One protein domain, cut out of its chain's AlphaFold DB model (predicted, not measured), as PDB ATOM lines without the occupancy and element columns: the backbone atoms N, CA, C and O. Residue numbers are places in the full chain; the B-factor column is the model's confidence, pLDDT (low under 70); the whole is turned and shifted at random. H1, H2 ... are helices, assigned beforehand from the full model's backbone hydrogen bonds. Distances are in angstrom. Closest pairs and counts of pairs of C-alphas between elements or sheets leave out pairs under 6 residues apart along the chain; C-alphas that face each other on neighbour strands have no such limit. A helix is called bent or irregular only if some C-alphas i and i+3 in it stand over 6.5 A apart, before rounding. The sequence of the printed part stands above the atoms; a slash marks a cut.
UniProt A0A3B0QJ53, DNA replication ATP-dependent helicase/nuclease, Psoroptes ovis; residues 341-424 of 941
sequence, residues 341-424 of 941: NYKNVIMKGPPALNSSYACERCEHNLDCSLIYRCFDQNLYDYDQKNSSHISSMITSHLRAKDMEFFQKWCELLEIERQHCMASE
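Overview. This is residues 341 to 424 of the 941 residues of the protein "DNA replication ATP-dependent helicase/nuclease" of Psoroptes ovis (UniProt A0A3B0QJ53). One long straight helix, H5, makes an arm that reaches away from a small head of three shorter helices, H2, H3 and H4. H3 is in the middle, with the first half of H5 crossing it nearly at a right angle and H4 packed on it, while the short H2 packs on H4 at the far end of the head. The tip of the arm, residues 416 to 424, sticks out, and the long link of residues 345 to 355 runs from the small H1, near H5, to H2. The printed part has 84 residues with five named helices, H1 to H5 in order, and no named strand; the class is all helix. It is only just compact, close to loose, with a radius of gyration of the C-alphas of 14.0 A, and spans 42 by 25 by 25 A.

Arrangement. H5, residues 400 to 423, touches H3, residues 365 to 376, about perpendicular at 84 degrees. H5 touches H3 with residues 403 to 407 alone, and H3 touches H5 with residues 370 to 375 alone; the closest C-alphas of the two are those of Cys 374 and Gln 407, 5.7 A apart. H3 also touches H4, residues 385 to 394, at a steep tilt of 62 degrees, opposite ways; the closest C-alphas, of Ser 369 and Ser 391, are 4.4 A apart. H4 touches H2, residues 356 to 360, where the closest C-alphas, of Ser 356 and Asn 386, are 6.4 A apart. H2 and H3 are close but not clearly touching, with the C-alphas of Cys 359 and Asn 365 7.0 A apart. H1, residues 341 to 344, touches no helix; it is only just apart from H5, with the closest C-alphas 8.1 A apart. H4 and H5 are apart, and so are H2 and H5. In H2, H3, H4 and H5 every O i to N i+4 pair is within hydrogen-bond range; H1 is too short for such a pair.

Along the chain. H5 runs 34.5 A from C-alpha 400 at (-51.749, -6.885, -19.211) to C-alpha 423 at (-42.846, -35.493, -36.234). H3 is 14.9 A long and H4 14.5 A. H3 is neither bent nor irregular, but only just: C-alphas 373 and 376 are 6.2 A apart. H2 measures 5.9 A and H1 5.7 A, with C-alpha 341 at (-34.232, -25.312, -25.629).

Size, cuts and confidence. The two C-alphas farthest apart are those of Tyr 357 and Ser 423, 41.8 A. Without residues 416 to 424, which stand free, the body spans 37 by 27 by 19 A. The printed part has no cut. The link from H1 to H2 is long, with 11 residues; H3 to H4 is short, with 8; H2 to H3 and H4 to H5 are tight. The mean pLDDT of the printed part is 80.6, and residues 341 to 346, 377 to 387 and 421 to 424 are under 70.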
ATOM      1  N   ASN A 341     -34.187 -26.489 -24.746       52.78
ATOM      2  CA  ASN A 341     -34.232 -25.312 -25.629       52.78
ATOM      3  C   ASN A 341     -35.634 -24.727 -25.868       52.78
ATOM      4  O   ASN A 341     -35.745 -23.657 -26.475       52.78
ATOM      5  N   TYR A 342     -36.705 -25.350 -25.363       56.22
ATOM      6  CA  TYR A 342     -38.069 -24.831 -25.539       56.22
ATOM      7  C   TYR A 342     -38.284 -23.436 -24.926       56.22
ATOM      8  O   TYR A 342     -39.090 -22.666 -25.442       56.22
ATOM      9  N   LYS A 343     -37.506 -23.053 -23.899       48.56
ATOM     10  CA  LYS A 343     -37.535 -21.699 -23.308       48.56
ATOM     11  C   LYS A 343     -37.120 -20.583 -24.277       48.56
ATOM     12  O   LYS A 343     -37.430 -19.426 -24.026       48.56
ATOM     13  N   ASN A 344     -36.438 -20.921 -25.373       50.62
ATOM     14  CA  ASN A 344     -35.958 -19.965 -26.373       50.62
ATOM     15  C   ASN A 344     -36.814 -19.952 -27.654       50.62
ATOM     16  O   ASN A 344     -36.476 -19.241 -28.609       50.62
ATOM     17  N   VAL A 345     -37.911 -20.721 -27.692       55.38
ATOM     18  CA  VAL A 345     -38.861 -20.755 -28.812       55.38
ATOM     19  C   VAL A 345     -39.761 -19.529 -28.736       55.38
ATOM     20  O   VAL A 345     -40.908 -19.573 -28.313       55.38
ATOM     21  N   ILE A 346     -39.196 -18.396 -29.132       62.44
ATOM     22  CA  ILE A 346     -39.945 -17.163 -29.344       62.44
ATOM     23  C   ILE A 346     -40.505 -17.226 -30.759       62.44
ATOM     24  O   ILE A 346     -39.787 -17.581 -31.700       62.44
ATOM     25  N   MET A 347     -41.772 -16.862 -30.927       71.69
ATOM     26  CA  MET A 347     -42.346 -16.682 -32.250       71.69
ATOM     27  C   MET A 347     -41.647 -15.500 -32.943       71.69
ATOM     28  O   MET A 347     -41.966 -14.341 -32.698       71.69
ATOM     29  N   LYS A 348     -40.647 -15.794 -33.781       71.75
ATOM     30  CA  LYS A 348     -39.801 -14.797 -34.456       71.75
ATOM     31  C   LYS A 348     -40.266 -14.593 -35.894       71.75
ATOM     32  O   LYS A 348     -39.883 -15.340 -36.794       71.75
ATOM     33  N   GLY A 349     -41.106 -13.584 -36.100       80.44
ATOM     34  CA  GLY A 349     -41.530 -13.153 -37.432       80.44
ATOM     35  C   GLY A 349     -40.528 -12.201 -38.097       80.44
ATOM     36  O   GLY A 349     -39.510 -11.859 -37.505       80.44
ATOM     37  N   PRO A 350     -40.788 -11.739 -39.329       87.88
ATOM     38  CA  PRO A 350     -40.067 -10.613 -39.918       87.88
ATOM     39  C   PRO A 350     -40.313  -9.311 -39.139       87.88
ATOM     40  O   PRO A 350     -41.410  -9.138 -38.591       87.88
ATOM     41  N   PRO A 351     -39.361  -8.357 -39.139       85.69
ATOM     42  CA  PRO A 351     -39.561  -7.060 -38.500       85.69
ATOM     43  C   PRO A 351     -40.745  -6.307 -39.122       85.69
ATOM     44  O   PRO A 351     -41.079  -6.481 -40.299       85.69
ATOM     45  N   ALA A 352     -41.396  -5.461 -38.321       83.12
ATOM     46  CA  ALA A 352     -42.478  -4.610 -38.802       83.12
ATOM     47  C   ALA A 352     -41.978  -3.611 -39.858       83.12
ATOM     48  O   ALA A 352     -40.863  -3.094 -39.778       83.12
ATOM     49  N   LEU A 353     -42.823  -3.329 -40.854       85.31
ATOM     50  CA  LEU A 353     -42.523  -2.329 -41.873       85.31
ATOM     51  C   LEU A 353     -42.525  -0.931 -41.240       85.31
ATOM     52  O   LEU A 353     -43.489  -0.545 -40.582       85.31
ATOM     53  N   ASN A 354     -41.481  -0.142 -41.490       79.62
ATOM     54  CA  ASN A 354     -41.397   1.236 -41.005       79.62
ATOM     55  C   ASN A 354     -42.083   2.219 -41.978       79.62
ATOM     56  O   ASN A 354     -41.437   3.084 -42.564       79.62
ATOM     57  N   SER A 355     -43.389   2.047 -42.206       82.88
ATOM     58  CA  SER A 355     -44.199   2.916 -43.077       82.88
ATOM     59  C   SER A 355     -45.601   3.099 -42.499       82.88
ATOM     60  O   SER A 355     -46.429   2.192 -42.585       82.88
ATOM     61  N   SER A 356     -45.890   4.279 -41.941       79.69
ATOM     62  CA  SER A 356     -47.204   4.594 -41.358       79.69
ATOM     63  C   SER A 356     -48.334   4.453 -42.378       79.69
ATOM     64  O   SER A 356     -49.289   3.726 -42.131       79.69
ATOM     65  N   TYR A 357     -48.175   5.030 -43.571       83.31
ATOM     66  CA  TYR A 357     -49.177   4.968 -44.641       83.31
ATOM     67  C   TYR A 357     -49.546   3.534 -45.048       83.31
ATOM     68  O   TYR A 357     -50.716   3.225 -45.280       83.31
ATOM     69  N   ALA A 358     -48.548   2.650 -45.156       84.69
ATOM     70  CA  ALA A 358     -48.779   1.259 -45.534       84.69
ATOM     71  C   ALA A 358     -49.399   0.458 -44.382       84.69
ATOM     72  O   ALA A 358     -50.281  -0.370 -44.612       84.69
ATOM     73  N   CYS A 359     -48.944   0.703 -43.152       87.69
ATOM     74  CA  CYS A 359     -49.417   0.005 -41.965       87.69
ATOM     75  C   CYS A 359     -50.836   0.427 -41.570       87.69
ATOM     76  O   CYS A 359     -51.645  -0.435 -41.274       87.69
ATOM     77  N   GLU A 360     -51.211   1.703 -41.646       84.50
ATOM     78  CA  GLU A 360     -52.562   2.165 -41.276       84.50
ATOM     79  C   GLU A 360     -53.684   1.467 -42.061       84.50
ATOM     80  O   GLU A 360     -54.784   1.290 -41.546       84.50
ATOM     81  N   ARG A 361     -53.401   1.021 -43.290       85.31
ATOM     82  CA  ARG A 361     -54.360   0.339 -44.177       85.31
ATOM     83  C   ARG A 361     -54.157  -1.169 -44.257       85.31
ATOM     84  O   ARG A 361     -54.784  -1.828 -45.087       85.31
ATOM     85  N   CYS A 362     -53.238  -1.722 -43.472       88.44
ATOM     86  CA  CYS A 362     -52.995  -3.149 -43.490       88.44
ATOM     87  C   CYS A 362     -54.109  -3.876 -42.721       88.44
ATOM     88  O   CYS A 362     -54.490  -3.513 -41.617       88.44
ATOM     89  N   GLU A 363     -54.651  -4.930 -43.318       88.94
ATOM     90  CA  GLU A 363     -55.658  -5.784 -42.676       88.94
ATOM     91  C   GLU A 363     -55.088  -6.579 -41.486       88.94
ATOM     92  O   GLU A 363     -55.817  -6.911 -40.559       88.94
ATOM     93  N   HIS A 364     -53.768  -6.804 -41.465       91.50
ATOM     94  CA  HIS A 364     -53.047  -7.527 -40.408       91.50
ATOM     95  C   HIS A 364     -52.593  -6.613 -39.255       91.50
ATOM     96  O   HIS A 364     -51.525  -6.790 -38.669       91.50
ATOM     97  N   ASN A 365     -53.351  -5.560 -38.963       90.38
ATOM     98  CA  ASN A 365     -52.940  -4.535 -38.005       90.38
ATOM     99  C   ASN A 365     -52.945  -5.029 -36.562       90.38
ATOM    100  O   ASN A 365     -51.998  -4.761 -35.818       90.38
ATOM    101  N   LEU A 366     -53.983  -5.768 -36.172       92.19
ATOM    102  CA  LEU A 366     -54.126  -6.275 -34.812       92.19
ATOM    103  C   LEU A 366     -53.088  -7.352 -34.498       92.19
ATOM    104  O   LEU A 366     -52.334  -7.204 -33.542       92.19
ATOM    105  N   ASP A 367     -53.001  -8.397 -35.314       92.69
ATOM    106  CA  ASP A 367     -52.030  -9.478 -35.157       92.69
ATOM    107  C   ASP A 367     -50.596  -8.959 -35.259       92.69
ATOM    108  O   ASP A 367     -49.794  -9.248 -34.375       92.69
ATOM    109  N   CYS A 368     -50.268  -8.101 -36.234       91.62
ATOM    110  CA  CYS A 368     -48.938  -7.484 -36.309       91.62
ATOM    111  C   CYS A 368     -48.571  -6.736 -35.019       91.62
ATOM    112  O   CYS A 368     -47.444  -6.886 -34.531       91.62
ATOM    113  N   SER A 369     -49.519  -5.974 -34.463       90.69
ATOM    114  CA  SER A 369     -49.350  -5.188 -33.236       90.69
ATOM    115  C   SER A 369     -49.226  -6.057 -31.990       90.69
ATOM    116  O   SER A 369     -48.388  -5.765 -31.139       90.69
ATOM    117  N   LEU A 370     -50.019  -7.124 -31.889       91.62
ATOM    118  CA  LEU A 370     -49.941  -8.096 -30.802       91.62
ATOM    119  C   LEU A 370     -48.607  -8.836 -30.833       91.62
ATOM    120  O   LEU A 370     -47.924  -8.887 -29.815       91.62
ATOM    121  N   ILE A 371     -48.189  -9.322 -32.008       90.00
ATOM    122  CA  ILE A 371     -46.904 -10.010 -32.148       90.00
ATOM    123  C   ILE A 371     -45.764  -9.073 -31.750       90.00
ATOM    124  O   ILE A 371     -44.867  -9.454 -31.004       90.00
ATOM    125  N   TYR A 372     -45.849  -7.814 -32.181       87.06
ATOM    126  CA  TYR A 372     -44.865  -6.799 -31.839       87.06
ATOM    127  C   TYR A 372     -44.732  -6.608 -30.323       87.06
ATOM    128  O   TYR A 372     -43.625  -6.609 -29.788       87.06
ATOM    129  N   ARG A 373     -45.856  -6.468 -29.609       85.62
ATOM    130  CA  ARG A 373     -45.845  -6.221 -28.158       85.62
ATOM    131  C   ARG A 373     -45.480  -7.445 -27.335       85.62
ATOM    132  O   ARG A 373     -44.836  -7.275 -26.309       85.62
ATOM    133  N   CYS A 374     -45.912  -8.630 -27.752       86.88
ATOM    134  CA  CYS A 374     -45.689  -9.864 -27.005       86.88
ATOM    135  C   CYS A 374     -44.295 -10.458 -27.244       86.88
ATOM    136  O   CYS A 374     -43.744 -11.062 -26.333       86.88
ATOM    137  N   PHE A 375     -43.719 -10.290 -28.442       83.94
ATOM    138  CA  PHE A 375     -42.514 -11.027 -28.843       83.94
ATOM    139  C   PHE A 375     -41.346 -10.141 -29.290       83.94
ATOM    140  O   PHE A 375     -40.197 -10.492 -29.032       83.94
ATOM    141  N   ASP A 376     -41.604  -8.993 -29.928       78.25
ATOM    142  CA  ASP A 376     -40.557  -8.266 -30.664       78.25
ATOM    143  C   ASP A 376     -39.855  -7.150 -29.885       78.25
ATOM    144  O   ASP A 376     -38.798  -6.704 -30.332       78.25
ATOM    145  N   GLN A 377     -40.393  -6.691 -28.746       67.56
ATOM    146  CA  GLN A 377     -39.919  -5.471 -28.061       67.56
ATOM    147  C   GLN A 377     -38.410  -5.446 -27.751       67.56
ATOM    148  O   GLN A 377     -37.845  -4.365 -27.633       67.56
ATOM    149  N   ASN A 378     -37.762  -6.615 -27.668       64.62
ATOM    150  CA  ASN A 378     -36.329  -6.759 -27.390       64.62
ATOM    151  C   ASN A 378     -35.543  -7.467 -28.518       64.62
ATOM    152  O   ASN A 378     -34.408  -7.879 -28.293       64.62
ATOM    153  N   LEU A 379     -36.140  -7.690 -29.698       64.19
ATOM    154  CA  LEU A 379     -35.533  -8.498 -30.769       64.19
ATOM    155  C   LEU A 379     -34.806  -7.688 -31.854       64.19
ATOM    156  O   LEU A 379     -34.010  -8.272 -32.590       64.19
ATOM    157  N   TYR A 380     -35.076  -6.386 -31.992       64.25
ATOM    158  CA  TYR A 380     -34.551  -5.567 -33.092       64.25
ATOM    159  C   TYR A 380     -33.972  -4.229 -32.602       64.25
ATOM    160  O   TYR A 380     -34.663  -3.465 -31.939       64.25
ATOM    161  N   ASP A 381     -32.742  -3.907 -33.019       53.31
ATOM    162  CA  ASP A 381     -31.956  -2.742 -32.558       53.31
ATOM    163  C   ASP A 381     -32.241  -1.406 -33.299       53.31
ATOM    164  O   ASP A 381     -31.416  -0.492 -33.281       53.31
ATOM    165  N   TYR A 382     -33.382  -1.254 -33.988       57.47
ATOM    166  CA  TYR A 382     -33.686  -0.064 -34.813       57.47
ATOM    167  C   TYR A 382     -34.861   0.778 -34.275       57.47
ATOM    168  O   TYR A 382     -35.764   0.261 -33.624       57.47
ATOM    169  N   ASP A 383     -34.876   2.084 -34.591       54.44
ATOM    170  CA  ASP A 383     -35.839   3.089 -34.088       54.44
ATOM    171  C   ASP A 383     -37.275   2.837 -34.625       54.44
ATOM    172  O   ASP A 383     -37.675   3.326 -35.684       54.44
ATOM    173  N   GLN A 384     -38.062   2.027 -33.907       63.03
ATOM    174  CA  GLN A 384     -39.407   1.550 -34.288       63.03
ATOM    175  C   GLN A 384     -40.564   2.471 -33.843       63.03
ATOM    176  O   GLN A 384     -41.700   2.017 -33.683       63.03
ATOM    177  N   LYS A 385     -40.323   3.780 -33.681       63.59
ATOM    178  CA  LYS A 385     -41.304   4.755 -33.143       63.59
ATOM    179  C   LYS A 385     -42.697   4.688 -33.793       63.59
ATOM    180  O   LYS A 385     -43.712   4.753 -33.096       63.59
ATOM    181  N   ASN A 386     -42.762   4.512 -35.115       63.88
ATOM    182  CA  ASN A 386     -44.031   4.415 -35.848       63.88
ATOM    183  C   ASN A 386     -44.793   3.124 -35.523       63.88
ATOM    184  O   ASN A 386     -45.986   3.163 -35.214       63.88
ATOM    185  N   SER A 387     -44.101   1.981 -35.552       68.38
ATOM    186  CA  SER A 387     -44.683   0.677 -35.227       68.38
ATOM    187  C   SER A 387     -45.137   0.622 -33.768       68.38
ATOM    188  O   SER A 387     -46.224   0.115 -33.496       68.38
ATOM    189  N   SER A 388     -44.378   1.222 -32.843       71.12
ATOM    190  CA  SER A 388     -44.775   1.311 -31.436       71.12
ATOM    191  C   SER A 388     -46.030   2.158 -31.225       71.12
ATOM    192  O   SER A 388     -46.898   1.759 -30.451       71.12
ATOM    193  N   HIS A 389     -46.173   3.287 -31.932       78.56
ATOM    194  CA  HIS A 389     -47.357   4.143 -31.810       78.56
ATOM    195  C   HIS A 389     -48.615   3.432 -32.324       78.56
ATOM    196  O   HIS A 389     -49.586   3.289 -31.580       78.56
ATOM    197  N   ILE A 390     -48.577   2.922 -33.561       81.44
ATOM    198  CA  ILE A 390     -49.697   2.190 -34.177       81.44
ATOM    199  C   ILE A 390     -50.093   0.990 -33.308       81.44
ATOM    200  O   ILE A 390     -51.268   0.815 -32.986       81.44
ATOM    201  N   SER A 391     -49.105   0.218 -32.854       82.31
ATOM    202  CA  SER A 391     -49.345  -0.928 -31.984       82.31
ATOM    203  C   SER A 391     -49.987  -0.531 -30.655       82.31
ATOM    204  O   SER A 391     -50.952  -1.166 -30.223       82.31
ATOM    205  N   SER A 392     -49.516   0.550 -30.022       85.31
ATOM    206  CA  SER A 392     -50.090   1.045 -28.768       85.31
ATOM    207  C   SER A 392     -51.545   1.486 -28.917       85.31
ATOM    208  O   SER A 392     -52.357   1.178 -28.050       85.31
ATOM    209  N   MET A 393     -51.888   2.124 -30.040       87.62
ATOM    210  CA  MET A 393     -53.248   2.560 -30.345       87.62
ATOM    211  C   MET A 393     -54.180   1.359 -30.552       87.62
ATOM    212  O   MET A 393     -55.222   1.279 -29.902       87.62
ATOM    213  N   ILE A 394     -53.782   0.402 -31.397       89.88
ATOM    214  CA  ILE A 394     -54.594  -0.778 -31.746       89.88
ATOM    215  C   ILE A 394     -54.821  -1.702 -30.546       89.88
ATOM    216  O   ILE A 394     -55.854  -2.354 -30.467       89.88
ATOM    217  N   THR A 395     -53.867  -1.775 -29.616       93.69
ATOM    218  CA  THR A 395     -53.935  -2.671 -28.444       93.69
ATOM    219  C   THR A 395     -54.346  -1.958 -27.155       93.69
ATOM    220  O   THR A 395     -54.270  -2.544 -26.079       93.69
ATOM    221  N   SER A 396     -54.774  -0.694 -27.238       93.56
ATOM    222  CA  SER A 396     -55.066   0.149 -26.067       93.56
ATOM    223  C   SER A 396     -56.225  -0.357 -25.198       93.56
ATOM    224  O   SER A 396     -56.267  -0.056 -24.006       93.56
ATOM    225  N   HIS A 397     -57.141  -1.148 -25.763       95.12
ATOM    226  CA  HIS A 397     -58.268  -1.766 -25.054       95.12
ATOM    227  C   HIS A 397     -57.894  -3.034 -24.271       95.12
ATOM    228  O   HIS A 397     -58.715  -3.529 -23.497       95.12
ATOM    229  N   LEU A 398     -56.693  -3.588 -24.469       96.38
ATOM    230  CA  LEU A 398     -56.252  -4.840 -23.847       96.38
ATOM    231  C   LEU A 398     -55.512  -4.581 -22.530       96.38
ATOM    232  O   LEU A 398     -54.634  -3.721 -22.442       96.38
ATOM    233  N   ARG A 399     -55.831  -5.364 -21.493       95.44
ATOM    234  CA  ARG A 399     -55.114  -5.353 -20.208       95.44
ATOM    235  C   ARG A 399     -53.859  -6.221 -20.286       95.44
ATOM    236  O   ARG A 399     -53.736  -7.089 -21.145       95.44
ATOM    237  N   ALA A 400     -52.959  -6.062 -19.313       95.12
ATOM    238  CA  ALA A 400     -51.749  -6.885 -19.211       95.12
ATOM    239  C   ALA A 400     -52.056  -8.396 -19.231       95.12
ATOM    240  O   ALA A 400     -51.472  -9.125 -20.023       95.12
ATOM    241  N   LYS A 401     -53.061  -8.846 -18.461       95.94
ATOM    242  CA  LYS A 401     -53.495 -10.256 -18.455       95.94
ATOM    243  C   LYS A 401     -54.048 -10.740 -19.800       95.94
ATOM    244  O   LYS A 401     -53.890 -11.915 -20.112       95.94
ATOM    245  N   ASP A 402     -54.687  -9.866 -20.584       96.75
ATOM    246  CA  ASP A 402     -55.166 -10.217 -21.929       96.75
ATOM    247  C   ASP A 402     -53.969 -10.504 -22.854       96.75
ATOM    248  O   ASP A 402     -53.951 -11.507 -23.567       96.75
ATOM    249  N   MET A 403     -52.935  -9.660 -22.775       94.75
ATOM    250  CA  MET A 403     -51.690  -9.802 -23.537       94.75
ATOM    251  C   MET A 403     -50.864 -11.018 -23.097       94.75
ATOM    252  O   MET A 403     -50.381 -11.756 -23.950       94.75
ATOM    253  N   GLU A 404     -50.740 -11.264 -21.790       95.50
ATOM    254  CA  GLU A 404     -50.078 -12.456 -21.234       95.50
ATOM    255  C   GLU A 404     -50.792 -13.743 -21.667       95.50
ATOM    256  O   GLU A 404     -50.149 -14.729 -22.030       95.50
ATOM    257  N   PHE A 405     -52.130 -13.731 -21.670       96.75
ATOM    258  CA  PHE A 405     -52.930 -14.847 -22.157       96.75
ATOM    259  C   PHE A 405     -52.685 -15.087 -23.650       96.75
ATOM    260  O   PHE A 405     -52.394 -16.215 -24.045       96.75
ATOM    261  N   PHE A 406     -52.763 -14.039 -24.477       96.00
ATOM    262  CA  PHE A 406     -52.480 -14.142 -25.908       96.00
ATOM    263  C   PHE A 406     -51.075 -14.695 -26.165       96.00
ATOM    264  O   PHE A 406     -50.932 -15.670 -26.900       96.00
ATOM    265  N   GLN A 407     -50.060 -14.126 -25.509       93.69
ATOM    266  CA  GLN A 407     -48.669 -14.547 -25.640       93.69
ATOM    267  C   GLN A 407     -48.503 -16.033 -25.312       93.69
ATOM    268  O   GLN A 407     -48.044 -16.791 -26.164       93.69
ATOM    269  N   LYS A 408     -48.947 -16.461 -24.120       94.12
ATOM    270  CA  LYS A 408     -48.826 -17.852 -23.667       94.12
ATOM    271  C   LYS A 408     -49.457 -18.824 -24.666       94.12
ATOM    272  O   LYS A 408     -48.824 -19.793 -25.073       94.12
ATOM    273  N   TRP A 409     -50.711 -18.594 -25.055       95.12
ATOM    274  CA  TRP A 409     -51.422 -19.529 -25.931       95.12
ATOM    275  C   TRP A 409     -50.863 -19.532 -27.359       95.12
ATOM    276  O   TRP A 409     -50.785 -20.601 -27.963       95.12
ATOM    277  N   CYS A 410     -50.411 -18.388 -27.880       92.75
ATOM    278  CA  CYS A 410     -49.713 -18.329 -29.165       92.75
ATOM    279  C   CYS A 410     -48.402 -19.125 -29.154       92.75
ATOM    280  O   CYS A 410     -48.159 -19.880 -30.093       92.75
ATOM    281  N   GLU A 411     -47.581 -18.992 -28.108       89.88
ATOM    282  CA  GLU A 411     -46.326 -19.749 -27.969       89.88
ATOM    283  C   GLU A 411     -46.585 -21.255 -27.942       89.88
ATOM    284  O   GLU A 411     -45.952 -22.009 -28.679       89.88
ATOM    285  N   LEU A 412     -47.552 -21.702 -27.137       91.75
ATOM    286  CA  LEU A 412     -47.875 -23.122 -27.016       91.75
ATOM    287  C   LEU A 412     -48.417 -23.711 -28.323       91.75
ATOM    288  O   LEU A 412     -47.998 -24.800 -28.716       91.75
ATOM    289  N   LEU A 413     -49.304 -22.987 -29.015       91.06
ATOM    290  CA  LEU A 413     -49.805 -23.393 -30.330       91.06
ATOM    291  C   LEU A 413     -48.680 -23.471 -31.365       91.06
ATOM    292  O   LEU A 413     -48.654 -24.404 -32.163       91.06
ATOM    293  N   GLU A 414     -47.742 -22.522 -31.354       86.88
ATOM    294  CA  GLU A 414     -46.605 -22.529 -32.274       86.88
ATOM    295  C   GLU A 414     -45.663 -23.702 -31.989       86.88
ATOM    296  O   GLU A 414     -45.235 -24.383 -32.920       86.88
ATOM    297  N   ILE A 415     -45.400 -24.004 -30.715       86.25
ATOM    298  CA  ILE A 415     -44.606 -25.172 -30.313       86.25
ATOM    299  C   ILE A 415     -45.278 -26.469 -30.769       86.25
ATOM    300  O   ILE A 415     -44.606 -27.332 -31.334       86.25
ATOM    301  N   GLU A 416     -46.586 -26.617 -30.555       87.38
ATOM    302  CA  GLU A 416     -47.331 -27.799 -30.998       87.38
ATOM    303  C   GLU A 416     -47.330 -27.924 -32.524       87.38
ATOM    304  O   GLU A 416     -47.062 -29.003 -33.054       87.38
ATOM    305  N   ARG A 417     -47.557 -26.820 -33.247       83.50
ATOM    306  CA  ARG A 417     -47.523 -26.787 -34.714       83.50
ATOM    307  C   ARG A 417     -46.155 -27.217 -35.244       83.50
ATOM    308  O   ARG A 417     -46.085 -28.045 -36.150       83.50
ATOM    309  N   GLN A 418     -45.072 -26.693 -34.672       77.94
ATOM    310  CA  GLN A 418     -43.703 -27.048 -35.051       77.94
ATOM    311  C   GLN A 418     -43.370 -28.501 -34.696       77.94
ATOM    312  O   GLN A 418     -42.751 -29.187 -35.505       77.94
ATOM    313  N   HIS A 419     -43.811 -28.994 -33.534       79.12
ATOM    314  CA  HIS A 419     -43.626 -30.392 -33.140       79.12
ATOM    315  C   HIS A 419     -44.362 -31.341 -34.092       79.12
ATOM    316  O   HIS A 419     -43.745 -32.273 -34.602       79.12
ATOM    317  N   CYS A 420     -45.623 -31.050 -34.430       75.12
ATOM    318  CA  CYS A 420     -46.376 -31.792 -35.444       75.12
ATOM    319  C   CYS A 420     -45.602 -31.823 -36.772       75.12
ATOM    320  O   CYS A 420     -45.317 -32.896 -37.292       75.12
ATOM    321  N   MET A 421     -45.145 -30.666 -37.266       69.19
ATOM    322  CA  MET A 421     -44.363 -30.568 -38.508       69.19
ATOM    323  C   MET A 421     -42.982 -31.245 -38.456       69.19
ATOM    324  O   MET A 421     -42.398 -31.543 -39.505       69.19
ATOM    325  N   ALA A 422     -42.402 -31.419 -37.269       64.69
ATOM    326  CA  ALA A 422     -41.137 -32.123 -37.069       64.69
ATOM    327  C   ALA A 422     -41.343 -33.644 -36.990       64.69
ATOM    328  O   ALA A 422     -40.548 -34.380 -37.565       64.69
ATOM    329  N   SER A 423     -42.420 -34.088 -36.334       57.56
ATOM    330  CA  SER A 423     -42.846 -35.493 -36.234       57.56
ATOM    331  C   SER A 423     -43.422 -36.055 -37.540       57.56
ATOM    332  O   SER A 423     -43.525 -37.266 -37.721       57.56
ATOM    333  N   GLU A 424     -43.804 -35.176 -38.470       59.19
ATOM    334  CA  GLU A 424     -44.159 -35.537 -39.835       59.19
ATOM    335  C   GLU A 424     -42.900 -35.997 -40.583       59.19
ATOM    336  O   GLU A 424     -42.209 -35.222 -41.251       59.19
TER     337      GLU A 424